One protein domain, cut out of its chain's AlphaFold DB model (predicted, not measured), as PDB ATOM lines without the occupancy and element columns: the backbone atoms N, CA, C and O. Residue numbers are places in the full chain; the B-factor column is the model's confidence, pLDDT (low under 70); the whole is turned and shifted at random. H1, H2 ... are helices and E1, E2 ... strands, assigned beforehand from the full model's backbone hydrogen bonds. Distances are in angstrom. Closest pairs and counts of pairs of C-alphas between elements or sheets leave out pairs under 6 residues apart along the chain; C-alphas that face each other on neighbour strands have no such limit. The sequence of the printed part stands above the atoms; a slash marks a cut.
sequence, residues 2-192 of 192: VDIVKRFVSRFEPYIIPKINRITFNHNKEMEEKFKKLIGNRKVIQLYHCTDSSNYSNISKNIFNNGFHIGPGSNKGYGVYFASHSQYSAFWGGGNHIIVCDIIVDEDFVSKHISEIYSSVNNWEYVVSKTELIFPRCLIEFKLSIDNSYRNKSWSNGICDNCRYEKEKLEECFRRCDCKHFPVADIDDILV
ATOM      1  N   VAL A   2     190.943 166.737 160.382       60.03
ATOM      2  CA  VAL A   2     190.998 167.197 158.974       60.03
ATOM      3  C   VAL A   2     189.707 167.904 158.532       60.03
ATOM      4  O   VAL A   2     189.773 168.874 157.788       60.03
ATOM      5  N   ASP A   3     188.555 167.467 159.038       86.25
ATOM      6  CA  ASP A   3     187.249 167.993 158.629       86.25
ATOM      7  C   ASP A   3     186.939 169.408 159.165       86.25
ATOM      8  O   ASP A   3     186.570 170.294 158.402       86.25
ATOM      9  N   ILE A   4     187.220 169.679 160.449       89.94
ATOM     10  CA  ILE A   4     186.995 171.005 161.069       89.94
ATOM     11  C   ILE A   4     187.818 172.088 160.367       89.94
ATOM     12  O   ILE A   4     187.310 173.166 160.075       89.94
ATOM     13  N   VAL A   5     189.094 171.802 160.090       90.62
ATOM     14  CA  VAL A   5     189.983 172.757 159.417       90.62
ATOM     15  C   VAL A   5     189.505 173.035 157.999       90.62
ATOM     16  O   VAL A   5     189.431 174.195 157.606       90.62
ATOM     17  N   LYS A   6     189.153 171.989 157.242       91.12
ATOM     18  CA  LYS A   6     188.633 172.149 155.881       91.12
ATOM     19  C   LYS A   6     187.374 173.008 155.870       91.12
ATOM     20  O   LYS A   6     187.331 173.958 155.097       91.12
ATOM     21  N   ARG A   7     186.417 172.731 156.763       90.75
ATOM     22  CA  ARG A   7     185.172 173.502 156.869       90.75
ATOM     23  C   ARG A   7     185.424 174.949 157.287       90.75
ATOM     24  O   ARG A   7     184.882 175.856 156.678       90.75
ATOM     25  N   PHE A   8     186.294 175.183 158.268       91.62
ATOM     26  CA  PHE A   8     186.691 176.537 158.674       91.62
ATOM     27  C   PHE A   8     187.282 177.337 157.501       91.62
ATOM     28  O   PHE A   8     186.841 178.447 157.219       91.62
ATOM     29  N   VAL A   9     188.240 176.763 156.767       91.44
ATOM     30  CA  VAL A   9     188.867 177.439 155.618       91.44
ATOM     31  C   VAL A   9     187.865 177.652 154.482       91.44
ATOM     32  O   VAL A   9     187.831 178.735 153.906       91.44
ATOM     33  N   SER A  10     187.016 176.663 154.183       90.44
ATOM     34  CA  SER A  10     186.023 176.764 153.107       90.44
ATOM     35  C   SER A  10     184.898 177.754 153.401       90.44
ATOM     36  O   SER A  10     184.096 178.015 152.518       90.44
ATOM     37  N   ARG A  11     184.805 178.269 154.633       89.94
ATOM     38  CA  ARG A  11     183.807 179.247 155.091       89.94
ATOM     39  C   ARG A  11     184.343 180.682 155.128       89.94
ATOM     40  O   ARG A  11     183.713 181.556 155.732       89.94
ATOM     41  N   PHE A  12     185.508 180.922 154.533       86.62
ATOM     42  CA  PHE A  12     185.971 182.256 154.169       86.62
ATOM     43  C   PHE A  12     185.624 182.566 152.721       86.62
ATOM     44  O   PHE A  12     185.518 181.673 151.884       86.62
ATOM     45  N   GLU A  13     185.519 183.855 152.425       83.06
ATOM     46  CA  GLU A  13     185.509 184.322 151.047       83.06
ATOM     47  C   GLU A  13     186.795 183.904 150.320       83.06
ATOM     48  O   GLU A  13     187.862 183.901 150.941       83.06
ATOM     49  N   PRO A  14     186.749 183.636 149.002       80.19
ATOM     50  CA  PRO A  14     187.909 183.154 148.246       80.19
ATOM     51  C   PRO A  14     189.163 184.042 148.332       80.19
ATOM     52  O   PRO A  14     190.275 183.569 148.115       80.19
ATOM     53  N   TYR A  15     188.993 185.331 148.642       79.94
ATOM     54  CA  TYR A  15     190.062 186.329 148.758       79.94
ATOM     55  C   TYR A  15     190.556 186.552 150.201       79.94
ATOM     56  O   TYR A  15     191.479 187.344 150.416       79.94
ATOM     57  N   ILE A  16     189.956 185.885 151.194       81.44
ATOM     58  CA  ILE A  16     190.410 185.894 152.588       81.44
ATOM     59  C   ILE A  16     191.077 184.554 152.872       81.44
ATOM     60  O   ILE A  16     190.426 183.518 152.959       81.44
ATOM     61  N   ILE A  17     192.393 184.579 153.058       85.12
ATOM     62  CA  ILE A  17     193.183 183.369 153.256       85.12
ATOM     63  C   ILE A  17     193.573 183.267 154.735       85.12
ATOM     64  O   ILE A  17     194.436 184.026 155.197       85.12
ATOM     65  N   PRO A  18     192.975 182.339 155.503       90.06
ATOM     66  CA  PRO A  18     193.403 182.070 156.865       90.06
ATOM     67  C   PRO A  18     194.667 181.202 156.882       90.06
ATOM     68  O   PRO A  18     194.707 180.091 156.356       90.06
ATOM     69  N   LYS A  19     195.702 181.670 157.577       92.44
ATOM     70  CA  LYS A  19     196.851 180.859 157.979       92.44
ATOM     71  C   LYS A  19     196.658 180.404 159.418       92.44
ATOM     72  O   LYS A  19     196.816 181.198 160.343       92.44
ATOM     73  N   ILE A  20     196.325 179.131 159.607       93.62
ATOM     74  CA  ILE A  20     196.148 178.543 160.938       93.62
ATOM     75  C   ILE A  20     197.510 178.438 161.630       93.62
ATOM     76  O   ILE A  20     198.457 177.886 161.075       93.62
ATOM     77  N   ASN A  21     197.590 178.964 162.850       94.62
ATOM     78  CA  ASN A  21     198.779 178.897 163.695       94.62
ATOM     79  C   ASN A  21     198.661 177.768 164.722       94.62
ATOM     80  O   ASN A  21     199.620 177.033 164.943       94.62
ATOM     81  N   ARG A  22     197.495 177.647 165.368       95.31
ATOM     82  CA  ARG A  22     197.264 176.686 166.449       95.31
ATOM     83  C   ARG A  22     195.794 176.292 166.523       95.31
ATOM     84  O   ARG A  22     194.914 177.086 166.209       95.31
ATOM     85  N   ILE A  23     195.549 175.057 166.955       96.06
ATOM     86  CA  ILE A  23     194.220 174.561 167.307       96.06
ATOM     87  C   ILE A  23     194.295 173.978 168.715       96.06
ATOM     88  O   ILE A  23     195.146 173.131 168.989       96.06
ATOM     89  N   THR A  24     193.401 174.411 169.597       96.56
ATOM     90  CA  THR A  24     193.280 173.903 170.967       96.56
ATOM     91  C   THR A  24     191.907 173.275 171.146       96.56
ATOM     92  O   THR A  24     190.892 173.955 171.023       96.56
ATOM     93  N   PHE A  25     191.863 171.971 171.416       97.12
ATOM     94  CA  PHE A  25     190.611 171.238 171.602       97.12
ATOM     95  C   PHE A  25     190.086 171.375 173.029       97.12
ATOM     96  O   PHE A  25     190.856 171.442 173.988       97.12
ATOM     97  N   ASN A  26     188.763 171.393 173.158       97.44
ATOM     98  CA  ASN A  26     188.113 171.260 174.447       97.44
ATOM     99  C   ASN A  26     188.184 169.795 174.904       97.44
ATOM    100  O   ASN A  26     187.756 168.891 174.189       97.44
ATOM    101  N   HIS A  27     188.728 169.571 176.099       96.88
ATOM    102  CA  HIS A  27     188.896 168.243 176.700       96.88
ATOM    103  C   HIS A  27     187.968 168.004 177.901       96.88
ATOM    104  O   HIS A  27     188.155 167.044 178.650       96.88
ATOM    105  N   ASN A  28     186.967 168.865 178.100       97.88
ATOM    106  CA  ASN A  28     185.980 168.728 179.161       97.88
ATOM    107  C   ASN A  28     184.986 167.593 178.857       97.88
ATOM    108  O   ASN A  28     183.949 167.796 178.223       97.88
ATOM    109  N   LYS A  29     185.320 166.386 179.328       97.50
ATOM    110  CA  LYS A  29     184.518 165.171 179.116       97.50
ATOM    111  C   LYS A  29     183.117 165.270 179.709       97.50
ATOM    112  O   LYS A  29     182.173 164.793 179.096       97.50
ATOM    113  N   GLU A  30     182.968 165.908 180.868       97.81
ATOM    114  CA  GLU A  30     181.666 166.034 181.527       97.81
ATOM    115  C   GLU A  30     180.694 166.869 180.680       97.81
ATOM    116  O   GLU A  30     179.545 166.479 180.465       97.81
ATOM    117  N   MET A  31     181.167 168.000 180.152       97.56
ATOM    118  CA  MET A  31     180.387 168.843 179.246       97.56
ATOM    119  C   MET A  31     180.052 168.109 177.944       97.56
ATOM    120  O   MET A  31     178.911 168.160 177.485       97.56
ATOM    121  N   GLU A  32     181.022 167.393 177.371       97.50
ATOM    122  CA  GLU A  32     180.818 166.606 176.153       97.50
ATOM    123  C   GLU A  32     179.768 165.501 176.358       97.50
ATOM    124  O   GLU A  32     178.897 165.304 175.514       97.50
ATOM    125  N   GLU A  33     179.803 164.795 177.489       97.38
ATOM    126  CA  GLU A  33     178.827 163.758 177.830       97.38
ATOM    127  C   GLU A  33     177.422 164.327 178.046       97.38
ATOM    128  O   GLU A  33     176.446 163.750 177.561       97.38
ATOM    129  N   LYS A  34     177.306 165.468 178.741       96.81
ATOM    130  CA  LYS A  34     176.032 166.187 178.904       96.81
ATOM    131  C   LYS A  34     175.452 166.578 177.547       96.81
ATOM    132  O   LYS A  34     174.287 166.291 177.281       96.81
ATOM    133  N   PHE A  35     176.276 167.143 176.666       97.25
ATOM    134  CA  PHE A  35     175.874 167.500 175.310       97.25
ATOM    135  C   PHE A  35     175.430 166.273 174.500       97.25
ATOM    136  O   PHE A  35     174.335 166.269 173.945       97.25
ATOM    137  N   LYS A  36     176.214 165.185 174.495       96.12
ATOM    138  CA  LYS A  36     175.884 163.939 173.774       96.12
ATOM    139  C   LYS A  36     174.551 163.330 174.205       96.12
ATOM    140  O   LYS A  36     173.802 162.858 173.356       96.12
ATOM    141  N   LYS A  37     174.230 163.368 175.503       96.38
ATOM    142  CA  LYS A  37     172.929 162.907 176.023       96.38
ATOM    143  C   LYS A  37     171.761 163.735 175.489       96.38
ATOM    144  O   LYS A  37     170.674 163.197 175.312       96.38
ATOM    145  N   LEU A  38     171.981 165.024 175.230       96.44
ATOM    146  CA  LEU A  38     170.962 165.902 174.671       96.44
ATOM    147  C   LEU A  38     170.748 165.649 173.173       96.44
ATOM    148  O   LEU A  38     169.611 165.764 172.732       96.44
ATOM    149  N   ILE A  39     171.770 165.284 172.393       95.25
ATOM    150  CA  ILE A  39     171.639 165.136 170.928       95.25
ATOM    151  C   ILE A  39     170.420 164.274 170.553       95.25
ATOM    152  O   ILE A  39     169.527 164.750 169.851       95.25
ATOM    153  N   GLY A  40     170.326 163.043 171.067       89.94
ATOM    154  CA  GLY A  40     169.243 162.122 170.706       89.94
ATOM    155  C   GLY A  40     169.140 161.951 169.184       89.94
ATOM    156  O   GLY A  40     170.129 161.627 168.539       89.94
ATOM    157  N   ASN A  41     167.960 162.227 168.617       89.50
ATOM    158  CA  ASN A  41     167.718 162.224 167.163       89.50
ATOM    159  C   ASN A  41     167.742 163.635 166.539       89.50
ATOM    160  O   ASN A  41     167.274 163.829 165.416       89.50
ATOM    161  N   ARG A  42     168.201 164.649 167.281       93.56
ATOM    162  CA  ARG A  42     168.221 166.040 166.816       93.56
ATOM    163  C   ARG A  42     169.427 166.291 165.920       93.56
ATOM    164  O   ARG A  42     170.483 165.684 166.083       93.56
ATOM    165  N   LYS A  43     169.270 167.234 164.994       94.75
ATOM    166  CA  LYS A  43     170.363 167.696 164.133       94.75
ATOM    167  C   LYS A  43     171.373 168.491 164.957       94.75
ATOM    168  O   LYS A  43     170.983 169.258 165.839       94.75
ATOM    169  N   VAL A  44     172.649 168.356 164.615       96.50
ATOM    170  CA  VAL A  44     173.730 169.181 165.157       96.50
ATOM    171  C   VAL A  44     174.343 169.976 164.013       96.50
ATOM    172  O   VAL A  44     174.635 169.414 162.962       96.50
ATOM    173  N   ILE A  45     174.535 171.276 164.210       95.50
ATOM    174  CA  ILE A  45     175.211 172.160 163.258       95.50
ATOM    175  C   ILE A  45     176.545 172.642 163.820       95.50
ATOM    176  O   ILE A  45     176.697 172.762 165.036       95.50
ATOM    177  N   GLN A  46     177.514 172.923 162.951       94.69
ATOM    178  CA  GLN A  46     178.771 173.553 163.356       94.69
ATOM    179  C   GLN A  46     178.736 175.035 163.034       94.69
ATOM    180  O   GLN A  46     178.612 175.406 161.869       94.69
ATOM    181  N   LEU A  47     178.912 175.864 164.054       95.19
ATOM    182  CA  LEU A  47     178.945 177.310 163.913       95.19
ATOM    183  C   LEU A  47     180.171 177.894 164.610       95.19
ATOM    184  O   LEU A  47     180.924 177.213 165.312       95.19
ATOM    185  N   TYR A  48     180.366 179.184 164.396       94.81
ATOM    186  CA  TYR A  48     181.551 179.906 164.802       94.81
ATOM    187  C   TYR A  48     181.204 181.036 165.763       94.81
ATOM    188  O   TYR A  48     180.292 181.819 165.508       94.81
ATOM    189  N   HIS A  49     181.961 181.148 166.849       94.31
ATOM    190  CA  HIS A  49     181.858 182.233 167.816       94.31
ATOM    191  C   HIS A  49     183.192 182.962 167.923       94.31
ATOM    192  O   HIS A  49     184.248 182.334 167.990       94.31
ATOM    193  N   CYS A  50     183.164 184.287 167.970       89.50
ATOM    194  CA  CYS A  50     184.344 185.092 168.249       89.50
ATOM    195  C   CYS A  50     184.219 185.780 169.604       89.50
ATOM    196  O   CYS A  50     183.120 186.116 170.036       89.50
ATOM    197  N   THR A  51     185.356 186.006 170.255       86.38
ATOM    198  CA  THR A  51     185.423 186.706 171.541       86.38
ATOM    199  C   THR A  51     186.234 187.990 171.397       86.38
ATOM    200  O   THR A  51     186.794 188.265 170.335       86.38
ATOM    201  N   ASP A  52     186.301 188.792 172.457       76.69
ATOM    202  CA  ASP A  52     187.162 189.972 172.476       76.69
ATOM    203  C   ASP A  52     188.637 189.576 172.274       76.69
ATOM    204  O   ASP A  52     189.204 188.765 173.015       76.69
ATOM    205  N   SER A  53     189.265 190.190 171.269       74.06
ATOM    206  CA  SER A  53     190.657 189.966 170.867       74.06
ATOM    207  C   SER A  53     191.698 190.205 171.965       74.06
ATOM    208  O   SER A  53     192.775 189.612 171.916       74.06
ATOM    209  N   SER A  54     191.404 191.038 172.964       81.44
ATOM    210  CA  SER A  54     192.363 191.396 174.015       81.44
ATOM    211  C   SER A  54     192.539 190.301 175.073       81.44
ATOM    212  O   SER A  54     193.608 190.193 175.672       81.44
ATOM    213  N   ASN A  55     191.521 189.455 175.285       85.56
ATOM    214  CA  ASN A  55     191.513 188.450 176.355       85.56
ATOM    215  C   ASN A  55     190.953 187.081 175.921       85.56
ATOM    216  O   ASN A  55     190.548 186.264 176.757       85.56
ATOM    217  N   TYR A  56     190.947 186.803 174.615       88.69
ATOM    218  CA  TYR A  56     190.327 185.602 174.047       88.69
ATOM    219  C   TYR A  56     190.822 184.295 174.670       88.69
ATOM    220  O   TYR A  56     190.049 183.351 174.805       88.69
ATOM    221  N   SER A  57     192.093 184.225 175.076       90.12
ATOM    222  CA  SER A  57     192.680 183.019 175.670       90.12
ATOM    223  C   SER A  57     192.011 182.659 177.000       90.12
ATOM    224  O   SER A  57     191.570 181.522 177.192       90.12
ATOM    225  N   ASN A  58     191.849 183.634 177.903       93.12
ATOM    226  CA  ASN A  58     191.188 183.395 179.187       93.12
ATOM    227  C   ASN A  58     189.685 183.161 179.008       93.12
ATOM    228  O   ASN A  58     189.134 182.278 179.666       93.12
ATOM    229  N   ILE A  59     189.036 183.900 178.099       92.94
ATOM    230  CA  ILE A  59     187.609 183.727 177.792       92.94
ATOM    231  C   ILE A  59     187.354 182.320 177.234       92.94
ATOM    232  O   ILE A  59     186.517 181.594 177.761       92.94
ATOM    233  N   SER A  60     188.129 181.889 176.236       93.88
ATOM    234  CA  SER A  60     188.005 180.556 175.629       93.88
ATOM    235  C   SER A  60     188.263 179.447 176.646       93.88
ATOM    236  O   SER A  60     187.527 178.464 176.690       93.88
ATOM    237  N   LYS A  61     189.265 179.615 177.520       95.31
ATOM    238  CA  LYS A  61     189.536 178.666 178.608       95.31
ATOM    239  C   LYS A  61     188.367 178.578 179.591       95.31
ATOM    240  O   LYS A  61     188.013 177.480 180.013       95.31
ATOM    241  N   ASN A  62     187.764 179.709 179.955       96.19
ATOM    242  CA  ASN A  62     186.584 179.726 180.816       96.19
ATOM    243  C   ASN A  62     185.399 179.015 180.144       96.19
ATOM    244  O   ASN A  62     184.800 178.143 180.764       96.19
ATOM    245  N   ILE A  63     185.153 179.294 178.860       97.06
ATOM    246  CA  ILE A  63     184.113 178.635 178.061       97.06
ATOM    247  C   ILE A  63     184.336 177.118 177.993       97.06
ATOM    248  O   ILE A  63     183.389 176.354 178.152       97.06
ATOM    249  N   PHE A  64     185.569 176.643 177.805       97.94
ATOM    250  CA  PHE A  64     185.849 175.199 177.757       97.94
ATOM    251  C   PHE A  64     185.613 174.517 179.108       97.94
ATOM    252  O   PHE A  64     185.169 173.370 179.163       97.94
ATOM    253  N   ASN A  65     185.868 175.226 180.206       97.50
ATOM    254  CA  ASN A  65     185.693 174.683 181.549       97.50
ATOM    255  C   ASN A  65     184.235 174.734 182.026       97.50
ATOM    256  O   ASN A  65     183.776 173.786 182.654       97.50
ATOM    257  N   ASN A  66     183.510 175.810 181.713       97.19
ATOM    258  CA  ASN A  66     182.227 176.127 182.350       97.19
ATOM    259  C   ASN A  66     181.050 176.225 181.371       97.19
ATOM    260  O   ASN A  66     179.899 176.257 181.795       97.19
ATOM    261  N   GLY A  67     181.322 176.252 180.068       97.12
ATOM    262  CA  GLY A  67     180.330 176.485 179.027       97.12
ATOM    263  C   GLY A  67     180.122 177.973 178.766       97.12
ATOM    264  O   GLY A  67     180.811 178.837 179.309       97.12
ATOM    265  N   PHE A  68     179.172 178.279 177.887       96.88
ATOM    266  CA  PHE A  68     178.799 179.660 177.615       96.88
ATOM    267  C   PHE A  68     177.854 180.208 178.685       96.88
ATOM    268  O   PHE A  68     176.985 179.500 179.198       96.88
ATOM    269  N   HIS A  69     177.967 181.509 178.928       93.62
ATOM    270  CA  HIS A  69     176.995 182.292 179.682       93.62
ATOM    271  C   HIS A  69     176.242 183.222 178.729       93.62
ATOM    272  O   HIS A  69     176.814 183.720 177.758       93.62
ATOM    273  N   ILE A  70     174.958 183.457 179.000       91.12
ATOM    274  CA  ILE A  70     174.158 184.400 178.218       91.12
ATOM    275  C   ILE A  70     174.552 185.816 178.632       91.12
ATOM    276  O   ILE A  70     174.441 186.185 179.801       91.12
ATOM    277  N   GLY A  71     175.044 186.581 177.660       81.00
ATOM    278  CA  GLY A  71     175.374 187.990 177.823       81.00
ATOM    279  C   GLY A  71     174.159 188.911 177.648       81.00
ATOM    280  O   GLY A  71     173.022 188.443 177.524       81.00
ATOM    281  N   PRO A  72     174.383 190.236 177.624       77.25
ATOM    282  CA  PRO A  72     173.337 191.190 177.280       77.25
ATOM    283  C   PRO A  72     172.789 190.905 175.876       77.25
ATOM    284  O   PRO A  72     173.526 190.514 174.971       77.25
ATOM    285  N   GLY A  73     171.479 191.083 175.706       77.31
ATOM    286  CA  GLY A  73     170.833 190.938 174.408       77.31
ATOM    287  C   GLY A  73     171.257 192.036 173.435       77.31
ATOM    288  O   GLY A  73     171.611 193.143 173.843       77.31
ATOM    289  N   SER A  74     171.179 191.720 172.146       82.19
ATOM    290  CA  SER A  74     171.302 192.686 171.052       82.19
ATOM    291  C   SER A  74     169.981 192.740 170.269       82.19
ATOM    292  O   SER A  74     168.954 192.214 170.705       82.19
ATOM    293  N   ASN A  75     170.004 193.348 169.091       82.12
ATOM    294  CA  ASN A  75     168.923 193.410 168.106       82.12
ATOM    295  C   ASN A  75     168.197 192.082 167.820       82.12
ATOM    296  O   ASN A  75     167.008 192.104 167.516       82.12
ATOM    297  N   LYS A  76     168.879 190.935 167.935       86.38
ATOM    298  CA  LYS A  76     168.316 189.600 167.652       86.38
ATOM    299  C   LYS A  76     167.861 188.852 168.917       86.38
ATOM    300  O   LYS A  76     167.475 187.686 168.847       86.38
ATOM    301  N   GLY A  77     167.878 189.525 170.073       89.31
ATOM    302  CA  GLY A  77     167.431 189.004 171.367       89.31
ATOM    303  C   GLY A  77     168.561 188.563 172.302       89.31
ATOM    304  O   GLY A  77     169.740 188.858 172.090       89.31
ATOM    305  N   TYR A  78     168.183 187.871 173.378       93.25
ATOM    306  CA  TYR A  78     169.102 187.364 174.399       93.25
ATOM    307  C   TYR A  78     169.594 185.961 174.048       93.25
ATOM    308  O   TYR A  78     168.797 185.054 173.806       93.25
ATOM    309  N   GLY A  79     170.909 185.774 174.068       95.06
ATOM    310  CA  GLY A  79     171.528 184.481 173.824       95.06
ATOM    311  C   GLY A  79     173.004 184.606 173.489       95.06
ATOM    312  O   GLY A  79     173.603 185.677 173.597       95.06
ATOM    313  N   VAL A  80     173.583 183.488 173.074       95.31
ATOM    314  CA  VAL A  80     174.944 183.429 172.545       95.31
ATOM    315  C   VAL A  80     174.871 183.505 171.025       95.31
ATOM    316  O   VAL A  80     174.087 182.785 170.405       95.31
ATOM    317  N   TYR A  81     175.676 184.392 170.448       93.94
ATOM    318  CA  TYR A  81     175.673 184.689 169.021       93.94
ATOM    319  C   TYR A  81     176.718 183.852 168.294       93.94
ATOM    320  O   TYR A  81     177.857 183.729 168.751       93.94
ATOM    321  N   PHE A  82     176.336 183.308 167.149       94.38
ATOM    322  CA  PHE A  82     177.190 182.503 166.290       94.38
ATOM    323  C   PHE A  82     177.010 182.906 164.834       94.38
ATOM    324  O   PHE A  82     175.977 183.450 164.458       94.38
ATOM    325  N   ALA A  83     177.983 182.560 164.003       93.31
ATOM    326  CA  ALA A  83     177.892 182.685 162.561       93.31
ATOM    327  C   ALA A  83     178.159 181.345 161.881       93.31
ATOM    328  O   ALA A  83     178.917 180.511 162.374       93.31
ATOM    329  N   SER A  84     177.562 181.160 160.715       93.19
ATOM    330  CA  SER A  84     177.821 180.020 159.826       93.19
ATOM    331  C   SER A  84     179.080 180.173 158.970       93.19
ATOM    332  O   SER A  84     179.517 179.227 158.312       93.19
ATOM    333  N   HIS A  85     179.686 181.359 158.975       89.75
ATOM    334  CA  HIS A  85     180.868 181.688 158.195       89.75
ATOM    335  C   HIS A  85     182.021 182.133 159.089       89.75
ATOM    336  O   HIS A  85     181.855 182.838 160.086       89.75
ATOM    337  N   SER A  86     183.233 181.743 158.706       85.19
ATOM    338  CA  SER A  86     184.425 181.965 159.528       85.19
ATOM    339  C   SER A  86     184.895 183.414 159.489       85.19
ATOM    340  O   SER A  86     185.466 183.911 160.462       85.19
ATOM    341  N   GLN A  87     184.569 184.142 158.417       82.56
ATOM    342  CA  GLN A  87     184.912 185.556 158.295       82.56
ATOM    343  C   GLN A  87     184.232 186.448 159.346       82.56
ATOM    344  O   GLN A  87     184.694 187.558 159.575       82.56
ATOM    345  N   TYR A  88     183.188 185.976 160.038       76.12
ATOM    346  CA  TYR A  88     182.569 186.732 161.133       76.12
ATOM    347  C   TYR A  88     183.597 187.106 162.217       76.12
ATOM    348  O   TYR A  88     183.636 188.234 162.705       76.12
ATOM    349  N   SER A  89     184.529 186.190 162.504       69.19
ATOM    350  CA  SER A  89     185.652 186.434 163.419       69.19
ATOM    351  C   SER A  89     186.661 187.473 162.924       69.19
ATOM    352  O   SER A  89     187.313 188.118 163.745       69.19
ATOM    353  N   ALA A  90     186.784 187.659 161.604       67.50
ATOM    354  CA  ALA A  90     187.663 188.660 161.004       67.50
ATOM    355  C   ALA A  90     187.237 190.082 161.372       67.50
ATOM    356  O   ALA A  90     188.094 190.931 161.605       67.50
ATOM    357  N   PHE A  91     185.927 190.316 161.456       71.69
ATOM    358  CA  PHE A  91     185.372 191.663 161.562       71.69
ATOM    359  C   PHE A  91     184.821 191.982 162.952       71.69
ATOM    360  O   PHE A  91     184.946 193.122 163.383       71.69
ATOM    361  N   TRP A  92     184.306 190.993 163.694       73.75
ATOM    362  CA  TRP A  92     183.854 191.196 165.080       73.75
ATOM    363  C   TRP A  92     184.864 190.740 166.141       73.75
ATOM    364  O   TRP A  92     184.877 191.275 167.244       73.75
ATOM    365  N   GLY A  93     185.720 189.764 165.825       69.00
ATOM    366  CA  GLY A  93     186.619 189.105 166.786       69.00
ATOM    367  C   GLY A  93     188.070 189.586 166.787       69.00
ATOM    368  O   GLY A  93     188.925 188.954 167.403       69.00
ATOM    369  N   GLY A  94     188.394 190.638 166.032       72.12
ATOM    370  CA  GLY A  94     189.775 191.102 165.839       72.12
ATOM    371  C   GLY A  94     190.641 190.205 164.938       72.12
ATOM    372  O   GLY A  94     191.849 190.415 164.847       72.12
ATOM    373  N   GLY A  95     190.044 189.217 164.260       76.94
ATOM    374  CA  GLY A  95     190.634 188.522 163.111       76.94
ATOM    375  C   GLY A  95     191.851 187.640 163.366       76.94
ATOM    376  O   GLY A  95     192.641 187.413 162.448       76.94
ATOM    377  N   ASN A  96     192.005 187.118 164.581       87.81
ATOM    378  CA  ASN A  96     193.113 186.226 164.934       87.81
ATOM    379  C   ASN A  96     192.697 184.932 165.654       87.81
ATOM    380  O   ASN A  96     193.542 184.053 165.848       87.81
ATOM    381  N   HIS A  97     191.431 184.791 166.048       92.81
ATOM    382  CA  HIS A  97     190.942 183.614 166.756       92.81
ATOM    383  C   HIS A  97     189.447 183.375 166.507       92.81
ATOM    384  O   HIS A  97     188.698 184.298 166.189       92.81
ATOM    385  N   ILE A  98     189.007 182.127 166.666       94.12
ATOM    386  CA  ILE A  98     187.593 181.744 166.613       94.12
ATOM    387  C   ILE A  98     187.364 180.477 167.434       94.12
ATOM    388  O   ILE A  98     188.199 179.569 167.436       94.12
ATOM    389  N   ILE A  99     186.223 180.388 168.104       95.62
ATOM    390  CA  ILE A  99     185.755 179.166 168.750       95.62
ATOM    391  C   ILE A  99     184.813 178.459 167.775       95.62
ATOM    392  O   ILE A  99     183.835 179.041 167.307       95.62
ATOM    393  N   VAL A 100     185.113 177.202 167.467       96.00
ATOM    394  CA  VAL A 100     184.225 176.321 166.709       96.00
ATOM    395  C   VAL A 100     183.317 175.606 167.697       96.00
ATOM    396  O   VAL A 100     183.805 174.975 168.640       96.00
ATOM    397  N   CYS A 101     182.011 175.680 167.470       97.38
ATOM    398  CA  CYS A 101     181.001 175.097 168.339       97.38
ATOM    399  C   CYS A 101     180.103 174.136 167.568       97.38
ATOM    400  O   CYS A 101     179.714 174.406 166.435       97.38
ATOM    401  N   ASP A 102     179.734 173.045 168.226       97.50
ATOM    402  CA  ASP A 102     178.616 172.204 167.828       97.50
ATOM    403  C   ASP A 102     177.357 172.699 168.541       97.50
ATOM    404  O   ASP A 102     177.391 172.958 169.747       97.50
ATOM    405  N   ILE A 103     176.250 172.819 167.816       97.81
ATOM    406  CA  ILE A 103     174.981 173.312 168.352       97.81
ATOM    407  C   ILE A 103     173.860 172.350 167.987       97.81
ATOM    408  O   ILE A 103     173.662 172.032 166.814       97.81
ATOM    409  N   ILE A 104     173.116 171.895 168.993       97.69
ATOM    410  CA  ILE A 104     171.893 171.119 168.783       97.69
ATOM    411  C   ILE A 104     170.808 172.066 168.274       97.69
ATOM    412  O   ILE A 104     170.516 173.084 168.900       97.69
ATOM    413  N   VAL A 105     170.203 171.714 167.145       95.69
ATOM    414  CA  VAL A 105     169.138 172.499 166.525       95.69
ATOM    415  C   VAL A 105     167.839 172.259 167.284       95.69
ATOM    416  O   VAL A 105     167.353 171.129 167.362       95.69
ATOM    417  N   ASP A 106     167.286 173.336 167.827       95.88
ATOM    418  CA  ASP A 106     166.038 173.346 168.582       95.88
ATOM    419  C   ASP A 106     165.328 174.679 168.304       95.88
ATOM    420  O   ASP A 106     165.842 175.728 168.682       95.88
ATOM    421  N   GLU A 107     164.214 174.669 167.568       94.19
ATOM    422  CA  GLU A 107     163.598 175.899 167.031       94.19
ATOM    423  C   GLU A 107     163.047 176.835 168.120       94.19
ATOM    424  O   GLU A 107     162.898 178.038 167.887       94.19
ATOM    425  N   ASP A 108     162.823 176.308 169.327       95.75
ATOM    426  CA  ASP A 108     162.396 177.092 170.486       95.75
ATOM    427  C   ASP A 108     163.553 177.906 171.089       95.75
ATOM    428  O   ASP A 108     163.344 178.979 171.663       95.75
ATOM    429  N   PHE A 109     164.792 177.421 170.940       96.88
ATOM    430  CA  PHE A 109     165.979 177.995 171.586       96.88
ATOM    431  C   PHE A 109     167.053 178.485 170.614       96.88
ATOM    432  O   PHE A 109     167.985 179.173 171.030       96.88
ATOM    433  N   VAL A 110     166.942 178.145 169.334       96.44
ATOM    434  CA  VAL A 110     167.888 178.501 168.278       96.44
ATOM    435  C   VAL A 110     167.136 179.269 167.206       96.44
ATOM    436  O   VAL A 110     166.188 178.776 166.603       96.44
ATOM    437  N   SER A 111     167.586 180.490 166.942       94.88
ATOM    438  CA  SER A 111     167.038 181.320 165.871       94.88
ATOM    439  C   SER A 111     168.111 181.657 164.852       94.88
ATOM    440  O   SER A 111     169.234 181.970 165.238       94.88
ATOM    441  N   LYS A 112     167.755 181.585 163.567       92.94
ATOM    442  CA  LYS A 112     168.615 181.934 162.433       92.94
ATOM    443  C   LYS A 112     168.211 183.292 161.866       92.94
ATOM    444  O   LYS A 112     167.020 183.559 161.724       92.94
ATOM    445  N   HIS A 113     169.192 184.108 161.505       90.62
ATOM    446  CA  HIS A 113     169.034 185.468 160.987       90.62
ATOM    447  C   HIS A 113     170.023 185.709 159.854       90.62
ATOM    448  O   HIS A 113     171.055 185.041 159.783       90.62
ATOM    449  N   ILE A 114     169.744 186.682 158.988       87.00
ATOM    450  CA  ILE A 114     170.740 187.129 158.008       87.00
ATOM    451  C   ILE A 114     171.901 187.787 158.764       87.00
ATOM    452  O   ILE A 114     171.683 188.610 159.655       87.00
ATOM    453  N   SER A 115     173.125 187.406 158.407       85.50
ATOM    454  CA  SER A 115     174.344 187.955 158.992       85.50
ATOM    455  C   SER A 115     174.508 189.435 158.662       85.50
ATOM    456  O   SER A 115     174.240 189.878 157.543       85.50
ATOM    457  N   GLU A 116     174.980 190.207 159.636       78.38
ATOM    458  CA  GLU A 116     175.363 191.609 159.457       78.38
ATOM    459  C   GLU A 116     176.622 191.738 158.600       78.38
ATOM    460  O   GLU A 116     176.836 192.759 157.944       78.38
ATOM    461  N   ILE A 117     177.441 190.684 158.573       77.62
ATOM    462  CA  ILE A 117     178.614 190.583 157.717       77.62
ATOM    463  C   ILE A 117     178.260 189.699 156.538       77.62
ATOM    464  O   ILE A 117     178.236 188.472 156.647       77.62
ATOM    465  N   TYR A 118     178.087 190.342 155.389       77.69
ATOM    466  CA  TYR A 118     177.823 189.642 154.147       77.69
ATOM    467  C   TYR A 118     178.924 188.631 153.797       77.69
ATOM    468  O   TYR A 118     180.093 189.006 153.672       77.69
ATOM    469  N   SER A 119     178.529 187.380 153.553       78.62
ATOM    470  CA  SER A 119     179.331 186.372 152.854       78.62
ATOM    471  C   SER A 119     178.575 185.821 151.649       78.62
ATOM    472  O   SER A 119     177.403 185.468 151.757       78.62
ATOM    473  N   SER A 120     179.271 185.651 150.531       78.94
ATOM    474  CA  SER A 120     178.809 184.881 149.380       78.94
ATOM    475  C   SER A 120     178.826 183.364 149.617       78.94
ATOM    476  O   SER A 120     178.161 182.631 148.891       78.94
ATOM    477  N   VAL A 121     179.558 182.890 150.635       80.50
ATOM    478  CA  VAL A 121     179.693 181.461 150.956       80.50
ATOM    479  C   VAL A 121     178.616 180.979 151.924       80.50
ATOM    480  O   VAL A 121     178.008 179.937 151.700       80.50
ATOM    481  N   ASN A 122     178.411 181.693 153.032       82.75
ATOM    482  CA  ASN A 122     177.325 181.412 153.968       82.75
ATOM    483  C   ASN A 122     176.980 182.670 154.764       82.75
ATOM    484  O   ASN A 122     177.868 183.260 155.366       82.75
ATOM    485  N   ASN A 123     175.719 183.093 154.778       87.12
ATOM    486  CA  ASN A 123     175.344 184.430 155.241       87.12
ATOM    487  C   ASN A 123     174.409 184.420 156.455       87.12
ATOM    488  O   ASN A 123     173.545 185.288 156.587       87.12
ATOM    489  N   TRP A 124     174.549 183.420 157.326       90.88
ATOM    490  CA  TRP A 124     173.671 183.252 158.482       90.88
ATOM    491  C   TRP A 124     174.367 183.531 159.809       90.88
ATOM    492  O   TRP A 124     175.471 183.039 160.063       90.88
ATOM    493  N   GLU A 125     173.649 184.233 160.678       91.62
ATOM    494  CA  GLU A 125     173.900 184.339 162.108       91.62
ATOM    495  C   GLU A 125     172.855 183.556 162.895       91.62
ATOM    496  O   GLU A 125     171.720 183.361 162.457       91.62
ATOM    497  N   TYR A 126     173.234 183.137 164.093       94.06
ATOM    498  CA  TYR A 126     172.391 182.357 164.974       94.06
ATOM    499  C   TYR A 126     172.443 182.917 166.384       94.06
ATOM    500  O   TYR A 126     173.510 183.286 166.873       94.06
ATOM    501  N   VAL A 127     171.297 182.917 167.057       95.12
ATOM    502  CA  VAL A 127     171.200 183.214 168.488       95.12
ATOM    503  C   VAL A 127     170.685 181.976 169.198       95.12
ATOM    504  O   VAL A 127     169.599 181.487 168.871       95.12
ATOM    505  N   VAL A 128     171.462 181.487 170.165       96.88
ATOM    506  CA  VAL A 128     171.113 180.341 171.011       96.88
ATOM    507  C   VAL A 128     170.801 180.832 172.422       96.88
ATOM    508  O   VAL A 128     171.688 181.304 173.135       96.88
ATOM    509  N   SER A 129     169.541 180.723 172.838       96.94
ATOM    510  CA  SER A 129     169.054 181.184 174.146       96.94
ATOM    511  C   SER A 129     169.171 180.128 175.252       96.94
ATOM    512  O   SER A 129     168.937 180.439 176.418       96.94
ATOM    513  N   LYS A 130     169.567 178.891 174.920       97.56
ATOM    514  CA  LYS A 130     169.819 177.810 175.884       97.56
ATOM    515  C   LYS A 130     171.228 177.245 175.723       97.56
ATOM    516  O   LYS A 130     171.507 176.503 174.785       97.56
ATOM    517  N   THR A 131     172.120 177.570 176.655       97.62
ATOM    518  CA  THR A 131     173.563 177.296 176.515       97.62
ATOM    519  C   THR A 131     173.941 175.820 176.608       97.62
ATOM    520  O   THR A 131     174.962 175.424 176.058       97.62
ATOM    521  N   GLU A 132     173.098 174.982 177.214       97.62
ATOM    522  CA  GLU A 132     173.266 173.519 177.240       97.62
ATOM    523  C   GLU A 132     173.229 172.881 175.840       97.62
ATOM    524  O   GLU A 132     173.719 171.769 175.652       97.62
ATOM    525  N   LEU A 133     172.657 173.579 174.851       98.00
ATOM    526  CA  LEU A 133     172.612 173.142 173.454       98.00
ATOM    527  C   LEU A 133     173.912 173.431 172.697       98.00
ATOM    528  O   LEU A 133     173.948 173.235 171.486       98.00
ATOM    529  N   ILE A 134     174.953 173.924 173.372       98.38
ATOM    530  CA  ILE A 134     176.200 174.383 172.762       98.38
ATOM    531  C   ILE A 134     177.356 173.572 173.338       98.38
ATOM    532  O   ILE A 134     177.568 173.546 174.551       98.38
ATOM    533  N   PHE A 135     178.167 172.985 172.466       98.06
ATOM    534  CA  PHE A 135     179.443 172.394 172.840       98.06
ATOM    535  C   PHE A 135     180.601 173.112 172.135       98.06
ATOM    536  O   PHE A 135     180.758 172.975 170.918       98.06
ATOM    537  N   PRO A 136     181.443 173.868 172.864       97.94
ATOM    538  CA  PRO A 136     182.644 174.460 172.293       97.94
ATOM    539  C   PRO A 136     183.655 173.349 172.000       97.94
ATOM    540  O   PRO A 136     184.190 172.729 172.917       97.94
ATOM    541  N   ARG A 137     183.912 173.080 170.718       97.44
ATOM    542  CA  ARG A 137     184.758 171.972 170.253       97.44
ATOM    543  C   ARG A 137     186.239 172.326 170.326       97.44
ATOM    544  O   ARG A 137     187.047 171.534 170.815       97.44
ATOM    545  N   CYS A 138     186.613 173.475 169.772       97.00
ATOM    546  CA  CYS A 138     187.998 173.925 169.733       97.00
ATOM    547  C   CYS A 138     188.120 175.433 169.502       97.00
ATOM    548  O   CYS A 138     187.188 176.092 169.049       97.00
ATOM    549  N   LEU A 139     189.302 175.956 169.812       95.81
ATOM    550  CA  LEU A 139     189.759 177.304 169.513       95.81
ATOM    551  C   LEU A 139     190.749 177.184 168.360       95.81
ATOM    552  O   LEU A 139     191.699 176.402 168.445       95.81
ATOM    553  N   ILE A 140     190.535 177.945 167.293       94.56
ATOM    554  CA  ILE A 140     191.476 178.068 166.183       94.56
ATOM    555  C   ILE A 140     192.089 179.458 166.264       94.56
ATOM    556  O   ILE A 140     191.376 180.455 166.201       94.56
ATOM    557  N   GLU A 141     193.411 179.518 166.365       93.94
ATOM    558  CA  GLU A 141     194.190 180.748 166.249       93.94
ATOM    559  C   GLU A 141     194.816 180.812 164.862       93.94
ATOM    560  O   GLU A 141     195.444 179.855 164.397       93.94
ATOM    561  N   PHE A 142     194.673 181.951 164.196       92.25
ATOM    562  CA  PHE A 142     195.075 182.126 162.807       92.25
ATOM    563  C   PHE A 142     195.555 183.554 162.536       92.25
ATOM    564  O   PHE A 142     195.462 184.449 163.370       92.25
ATOM    565  N   LYS A 143     196.134 183.758 161.357       90.19
ATOM    566  CA  LYS A 143     196.400 185.073 160.773       90.19
ATOM    567  C   LYS A 143     195.657 185.169 159.455       90.19
ATOM    568  O   LYS A 143     195.685 184.218 158.680       90.19
ATOM    569  N   LEU A 144     195.033 186.305 159.188       87.25
ATOM    570  CA  LEU A 144     194.381 186.553 157.908       87.25
ATOM    571  C   LEU A 144     195.345 187.233 156.944       87.25
ATOM    572  O   LEU A 144     196.091 188.135 157.322       87.25
ATOM    573  N   SER A 145     195.315 186.795 155.692       83.12
ATOM    574  CA  SER A 145     195.878 187.523 154.558       83.12
ATOM    575  C   SER A 145     194.731 187.859 153.612       83.12
ATOM    576  O   SER A 145     193.988 186.966 153.214       83.12
ATOM    577  N   ILE A 146     194.564 189.141 153.298       75.56
ATOM    578  CA  ILE A 146     193.540 189.618 152.365       75.56
ATOM    579  C   ILE A 146     194.243 189.933 151.051       75.56
ATOM    580  O   ILE A 146     195.209 190.701 151.046       75.56
ATOM    581  N   ASP A 147     193.771 189.349 149.952       70.81
ATOM    582  CA  ASP A 147     194.261 189.720 148.628       70.81
ATOM    583  C   ASP A 147     193.912 191.192 148.329       70.81
ATOM    584  O   ASP A 147     192.766 191.636 148.444       70.81
ATOM    585  N   ASN A 148     194.925 191.973 147.944       56.50
ATOM    586  CA  ASN A 148     194.799 193.399 147.656       56.50
ATOM    587  C   ASN A 148     193.894 193.693 146.449       56.50
ATOM    588  O   ASN A 148     193.405 194.819 146.340       56.50
ATOM    589  N   SER A 149     193.621 192.705 145.588       58.66
ATOM    590  CA  SER A 149     192.656 192.818 144.483       58.66
ATOM    591  C   SER A 149     191.228 193.164 144.951       58.66
ATOM    592  O   SER A 149     190.437 193.709 144.180       58.66
ATOM    593  N   TYR A 150     190.909 192.928 146.231       52.91
ATOM    594  CA  TYR A 150     189.577 193.128 146.805       52.91
ATOM    595  C   TYR A 150     189.351 194.492 147.484       52.91
ATOM    596  O   TYR A 150     188.216 194.832 147.818       52.91
ATOM    597  N   ARG A 151     190.385 195.330 147.661       45.59
ATOM    598  CA  ARG A 151     190.249 196.632 148.362       45.59
ATOM    599  C   ARG A 151     189.244 197.605 147.716       45.59
ATOM    600  O   ARG A 151     188.853 198.566 148.366       45.59
ATOM    601  N   ASN A 152     188.803 197.341 146.482       42.81
ATOM    602  CA  ASN A 152     187.885 198.193 145.720       42.81
ATOM    603  C   ASN A 152     186.398 197.806 145.808       42.81
ATOM    604  O   ASN A 152     185.569 198.522 145.249       42.81
ATOM    605  N   LYS A 153     186.021 196.716 146.494       47.88
ATOM    606  CA  LYS A 153     184.605 196.436 146.783       47.88
ATOM    607  C   LYS A 153     184.274 196.995 148.161       47.88
ATOM    608  O   LYS A 153     184.649 196.439 149.186       47.88
ATOM    609  N   SER A 154     183.645 198.167 148.149       40.44
ATOM    610  CA  SER A 154     183.197 198.916 149.319       40.44
ATOM    611  C   SER A 154     182.510 198.022 150.353       40.44
ATOM    612  O   SER A 154     181.520 197.355 150.055       40.44
ATOM    613  N   TRP A 155     183.022 198.073 151.577       48.56
ATOM    614  CA  TRP A 155     182.437 197.497 152.779       48.56
ATOM    615  C   TRP A 155     181.207 198.319 153.168       48.56
ATOM    616  O   TRP A 155     181.300 199.255 153.959       48.56
ATOM    617  N   SER A 156     180.053 198.051 152.561       40.84
ATOM    618  CA  SER A 156     178.806 198.657 153.021       40.84
ATOM    619  C   SER A 156     178.337 197.915 154.269       40.84
ATOM    620  O   SER A 156     177.829 196.799 154.170       40.84
ATOM    621  N   ASN A 157     178.513 198.536 155.437       38.59
ATOM    622  CA  ASN A 157     177.810 198.154 156.660       38.59
ATOM    623  C   ASN A 157     176.307 198.087 156.341       38.59
ATOM    624  O   ASN A 157     175.710 199.097 155.965       38.59
ATOM    625  N   GLY A 158     175.708 196.901 156.437       36.19
ATOM    626  CA  GLY A 158     174.284 196.715 156.177       36.19
ATOM    627  C   GLY A 158     173.453 197.388 157.269       36.19
ATOM    628  O   GLY A 158     173.270 196.820 158.339       36.19
ATOM    629  N   ILE A 159     172.935 198.590 157.009       32.47
ATOM    630  CA  ILE A 159     171.958 199.267 157.874       32.47
ATOM    631  C   ILE A 159     170.619 199.313 157.129       32.47
ATOM    632  O   ILE A 159     170.554 199.754 155.981       32.47
ATOM    633  N   CYS A 160     169.547 198.838 157.766       39.12
ATOM    634  CA  CYS A 160     168.173 198.991 157.294       39.12
ATOM    635  C   CYS A 160     167.290 199.401 158.471       39.12
ATOM    636  O   CYS A 160     167.144 198.641 159.424       39.12
ATOM    637  N   ASP A 161     166.689 200.585 158.377       29.20
ATOM    638  CA  ASP A 161     165.900 201.157 159.469       29.20
ATOM    639  C   ASP A 161     164.448 200.668 159.525       29.20
ATOM    640  O   ASP A 161     163.770 200.969 160.496       29.20
ATOM    641  N   ASN A 162     163.928 199.930 158.533       35.44
ATOM    642  CA  ASN A 162     162.518 199.510 158.511       35.44
ATOM    643  C   ASN A 162     162.273 198.353 157.524       35.44
ATOM    644  O   ASN A 162     162.047 198.580 156.334       35.44
ATOM    645  N   CYS A 163     162.280 197.102 157.996       39.72
ATOM    646  CA  CYS A 163     161.968 195.949 157.148       39.72
ATOM    647  C   CYS A 163     160.443 195.740 157.051       39.72
ATOM    648  O   CYS A 163     159.815 195.223 157.975       39.72
ATOM    649  N   ARG A 164     159.841 196.139 155.920       37.44
ATOM    650  CA  ARG A 164     158.537 195.633 155.459       37.44
ATOM    651  C   ARG A 164     158.795 194.545 154.419       37.44
ATOM    652  O   ARG A 164     159.440 194.795 153.406       37.44
ATOM    653  N   TYR A 165     158.309 193.346 154.711       38.91
ATOM    654  CA  TYR A 165     158.360 192.169 153.850       38.91
ATOM    655  C   TYR A 165     157.580 192.412 152.544       38.91
ATOM    656  O   TYR A 165     156.364 192.255 152.522       38.91
ATOM    657  N   GLU A 166     158.271 192.731 151.447       37.50
ATOM    658  CA  GLU A 166     157.753 192.532 150.088       37.50
ATOM    659  C   GLU A 166     158.802 191.816 149.228       37.50
ATOM    660  O   GLU A 166     159.976 192.180 149.182       37.50
ATOM    661  N   LYS A 167     158.347 190.733 148.594       41.56
ATOM    662  CA  LYS A 167     159.122 189.622 148.021       41.56
ATOM    663  C   LYS A 167     159.925 189.938 146.750       41.56
ATOM    664  O   LYS A 167     160.563 189.032 146.230       41.56
ATOM    665  N   GLU A 168     159.924 191.170 146.244       40.09
ATOM    666  CA  GLU A 168     160.296 191.423 144.838       40.09
ATOM    667  C   GLU A 168     161.503 192.350 144.615       40.09
ATOM    668  O   GLU A 168     161.793 192.699 143.478       40.09
ATOM    669  N   LYS A 169     162.263 192.733 145.653       39.38
ATOM    670  CA  LYS A 169     163.476 193.571 145.476       39.38
ATOM    671  C   LYS A 169     164.676 193.136 146.319       39.38
ATOM    672  O   LYS A 169     165.328 193.957 146.960       39.38
ATOM    673  N   LEU A 170     164.975 191.838 146.315       44.97
ATOM    674  CA  LEU A 170     166.194 191.292 146.931       44.97
ATOM    675  C   LEU A 170     167.468 191.540 146.101       44.97
ATOM    676  O   LEU A 170     168.559 191.282 146.596       44.97
ATOM    677  N   GLU A 171     167.356 192.044 144.869       40.25
ATOM    678  CA  GLU A 171     168.479 192.027 143.921       40.25
ATOM    679  C   GLU A 171     169.499 193.168 144.074       40.25
ATOM    680  O   GLU A 171     170.606 193.036 143.566       40.25
ATOM    681  N   GLU A 172     169.212 194.251 144.810       40.88
ATOM    682  CA  GLU A 172     170.120 195.422 144.813       40.88
ATOM    683  C   GLU A 172     170.481 196.011 146.183       40.88
ATOM    684  O   GLU A 172     171.259 196.960 146.260       40.88
ATOM    685  N   CYS A 173     170.000 195.454 147.294       38.59
ATOM    686  CA  CYS A 173     170.461 195.871 148.620       38.59
ATOM    687  C   CYS A 173     170.550 194.665 149.560       38.59
ATOM    688  O   CYS A 173     169.527 194.156 150.017       38.59
ATOM    689  N   PHE A 174     171.772 194.267 149.915       48.16
ATOM    690  CA  PHE A 174     172.069 193.378 151.040       48.16
ATOM    691  C   PHE A 174     171.689 194.078 152.357       48.16
ATOM    692  O   PHE A 174     172.522 194.670 153.040       48.16
ATOM    693  N   ARG A 175     170.390 194.112 152.669       54.59
ATOM    694  CA  ARG A 175     169.844 194.767 153.863       54.59
ATOM    695  C   ARG A 175     169.923 193.809 155.046       54.59
ATOM    696  O   ARG A 175     169.475 192.670 154.946       54.59
ATOM    697  N   ARG A 176     170.449 194.293 156.175       58.84
ATOM    698  CA  ARG A 176     170.354 193.616 157.475       58.84
ATOM    699  C   ARG A 176     168.889 193.275 157.768       58.84
ATOM    700  O   ARG A 176     168.015 194.130 157.630       58.84
ATOM    701  N   CYS A 177     168.643 192.035 158.175       68.56
ATOM    702  CA  CYS A 177     167.325 191.528 158.534       68.56
ATOM    703  C   CYS A 177     167.428 190.787 159.870       68.56
ATOM    704  O   CYS A 177     168.014 189.708 159.939       68.56
ATOM    705  N   ASP A 178     166.831 191.366 160.912       80.12
ATOM    706  CA  ASP A 178     166.775 190.779 162.259       80.12
ATOM    707  C   ASP A 178     165.561 189.836 162.423       80.12
ATOM    708  O   ASP A 178     165.207 189.421 163.528       80.12
ATOM    709  N   CYS A 179     164.866 189.523 161.322       84.00
ATOM    710  CA  CYS A 179     163.761 188.575 161.328       84.00
ATOM    711  C   CYS A 179     164.291 187.145 161.417       84.00
ATOM    712  O   CYS A 179     165.268 186.789 160.764       84.00
ATOM    713  N   LYS A 180     163.579 186.293 162.159       88.62
ATOM    714  CA  LYS A 180     163.877 184.861 162.205       88.62
ATOM    715  C   LYS A 180     163.617 184.221 160.839       88.62
ATOM    716  O   LYS A 180     162.558 184.427 160.248       88.62
ATOM    717  N   HIS A 181     164.559 183.405 160.380       88.44
ATOM    718  CA  HIS A 181     164.469 182.621 159.154       88.44
ATOM    719  C   HIS A 181     164.301 181.127 159.454       88.44
ATOM    720  O   HIS A 181     164.926 180.589 160.370       88.44
ATOM    721  N   PHE A 182     163.504 180.454 158.622       85.81
ATOM    722  CA  PHE A 182     163.250 179.012 158.678       85.81
ATOM    723  C   PHE A 182     163.602 178.343 157.334       85.81
ATOM    724  O   PHE A 182     163.471 178.997 156.296       85.81
ATOM    725  N   PRO A 183     164.036 177.065 157.321       88.06
ATOM    726  CA  PRO A 183     164.320 176.222 158.490       88.06
ATOM    727  C   PRO A 183     165.539 176.726 159.275       88.06
ATOM    728  O   PRO A 183     166.411 177.384 158.704       88.06
ATOM    729  N   VAL A 184     165.609 176.426 160.578       88.62
ATOM    730  CA  VAL A 184     166.703 176.922 161.433       88.62
ATOM    731  C   VAL A 184     168.054 176.365 160.990       88.62
ATOM    732  O   VAL A 184     169.004 177.124 160.923       88.62
ATOM    733  N   ALA A 185     168.159 175.091 160.618       87.69
ATOM    734  CA  ALA A 185     169.412 174.526 160.113       87.69
ATOM    735  C   ALA A 185     169.526 174.634 158.591       87.69
ATOM    736  O   ALA A 185     168.634 174.184 157.869       87.69
ATOM    737  N   ASP A 186     170.654 175.168 158.124       83.94
ATOM    738  CA  ASP A 186     171.090 175.010 156.739       83.94
ATOM    739  C   ASP A 186     171.733 173.629 156.548       83.94
ATOM    740  O   ASP A 186     172.433 173.138 157.438       83.94
ATOM    741  N   ILE A 187     171.491 172.986 155.404       83.19
ATOM    742  CA  ILE A 187     172.005 171.636 155.138       83.19
ATOM    743  C   ILE A 187     173.529 171.615 155.146       83.19
ATOM    744  O   ILE A 187     174.134 170.679 155.667       83.19
ATOM    745  N   ASP A 188     174.134 172.703 154.674       84.38
ATOM    746  CA  ASP A 188     175.576 172.848 154.620       84.38
ATOM    747  C   ASP A 188     176.201 172.986 156.003       84.38
ATOM    748  O   ASP A 188     177.412 172.812 156.106       84.38
ATOM    749  N   ASP A 189     175.430 173.320 157.046       84.00
ATOM    750  CA  ASP A 189     175.897 173.505 158.427       84.00
ATOM    751  C   ASP A 189     175.747 172.236 159.283       84.00
ATOM    752  O   ASP A 189     176.414 172.108 160.316       84.00
ATOM    753  N   ILE A 190     174.965 171.251 158.830       88.31
ATOM    754  CA  ILE A 190     174.730 169.988 159.544       88.31
ATOM    755  C   ILE A 190     176.027 169.169 159.630       88.31
ATOM    756  O   ILE A 190     176.810 169.089 158.683       88.31
ATOM    757  N   LEU A 191     176.287 168.603 160.805       83.00
ATOM    758  CA  LEU A 191     177.261 167.539 161.029       83.00
ATOM    759  C   LEU A 191     176.503 166.216 160.859       83.00
ATOM    760  O   LEU A 191     175.511 166.021 161.558       83.00
ATOM    761  N   VAL A 192     176.918 165.400 159.881       60.31
ATOM    762  CA  VAL A 192     176.281 164.129 159.458       60.31
ATOM    763  C   VAL A 192     175.790 163.285 160.631       60.31
ATOM    764  O   VAL A 192     176.586 163.089 161.577       60.31
TER     765      VAL A 192
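This is residues 2 to 192 of the 192 residues of an uncharacterized protein of viral metagenome (UniProt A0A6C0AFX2). A strongly twisted, curled sheet of four strands is partly face to face with a smaller sheet of three strands, a loose sandwich with H1 and H2 over one face of the larger sheet and H3 over the other. From the far end of E7 a long stretch with no named element, residues 147 to 192, loops out to one side, where residues 166 to 172 stick out free, and comes back to pair briefly with E2. The printed part has 191 residues, with four named helices and seven named strands in the order H1 E1 H2 E2 H3 E3 H4 E4 E5 E6 E7. The sheets run E1 E7 E4 E2 and E3 E6 E5, both antiparallel throughout; the class is mixed, helices and strands, with under half of the residues in named elements. The whole is compact, with a radius of gyration of the C-alphas of 16.6 A and spans of 48 by 38 by 32 A.

The larger sheet has edge strands E1, residues 16 to 25, and E2, residues 44 to 49, with E7, residues 134 to 146, and E4, residues 97 to 104, as inner strands. E1 and E7 are antiparallel at 144 degrees, with N 19 and O 143 2.8 A apart, within hydrogen-bond range. E7 bends by 67 degrees at residue 137, and E1 bends by 67 degrees at residue 21. E7 and E4 are antiparallel at 145 degrees, with N 100 and O 138 at 2.8 A. E4 and E2 are antiparallel at 153 degrees, with N 47 and O 101 at 2.9 A. Three layers, helices on both faces of this sheet, are formed by H1, residues 2 to 10, and H2, residues 29 to 39, on one face and H3, residues 56 to 66, on the other. H1 has a height over the sheet of 7.6 A; its closest C-alphas to E1 are those of Val 9 and Pro 18, 6.6 A apart. H2, at a height of 9.1 A, runs across the strands, at 65 degrees to E7 on the local plane; the C-alphas of Phe 35 and Phe 135 are closest, 6.5 A. H3, at 9.3 A, runs along the strands, at 3 degrees to E7 on the local plane; Phe 64 and Pro 136 have the closest C-alphas, 6.4 A. H4, residues 88 to 92, is on the same face as H3, over none of the strands, and only grazes the smaller sheet. The smaller sheet has E6, residues 124 to 128, as inner strand between E3, residues 80 to 83, and E5, residues 110 to 114. N 82 and O 126 of E3 and E6 are 2.8 A apart, and N 113 and O 125 of the hairpin E5 and E6 are 2.8 A apart. The two sheets form a sandwich, two sheets face to face, 10.0 A centre to centre where they face each other, with strands at 37 degrees. The closest C-alphas of E2 and E3 are those of His 49 and Phe 82, 4.9 A. In H1, H2, H3 and H4 every O i to N i+4 pair is within hydrogen-bond range.

H1 begins at C-alpha 2 at (190.998, 167.197, 158.974). E7 is the longest strand, 30.8 A from C-alpha 134 to C-alpha 146 at (193.540, 189.618, 152.365). E1 measures 24.0 A and E4 22.9 A; H2 measures 15.3 A and H3 15.0 A.

The C-alphas of Lys 29 and Glu 168, the two farthest apart, are 49.5 A apart. The printed part has no cut; the link H3 to E3, 13 residues, is long. Residues 44 to 45 of E2 pair antiparallel with residues 190 to 191. Mean pLDDT of the printed part is 82.3, and 35 residues are under 70, among them residues 148 to 177.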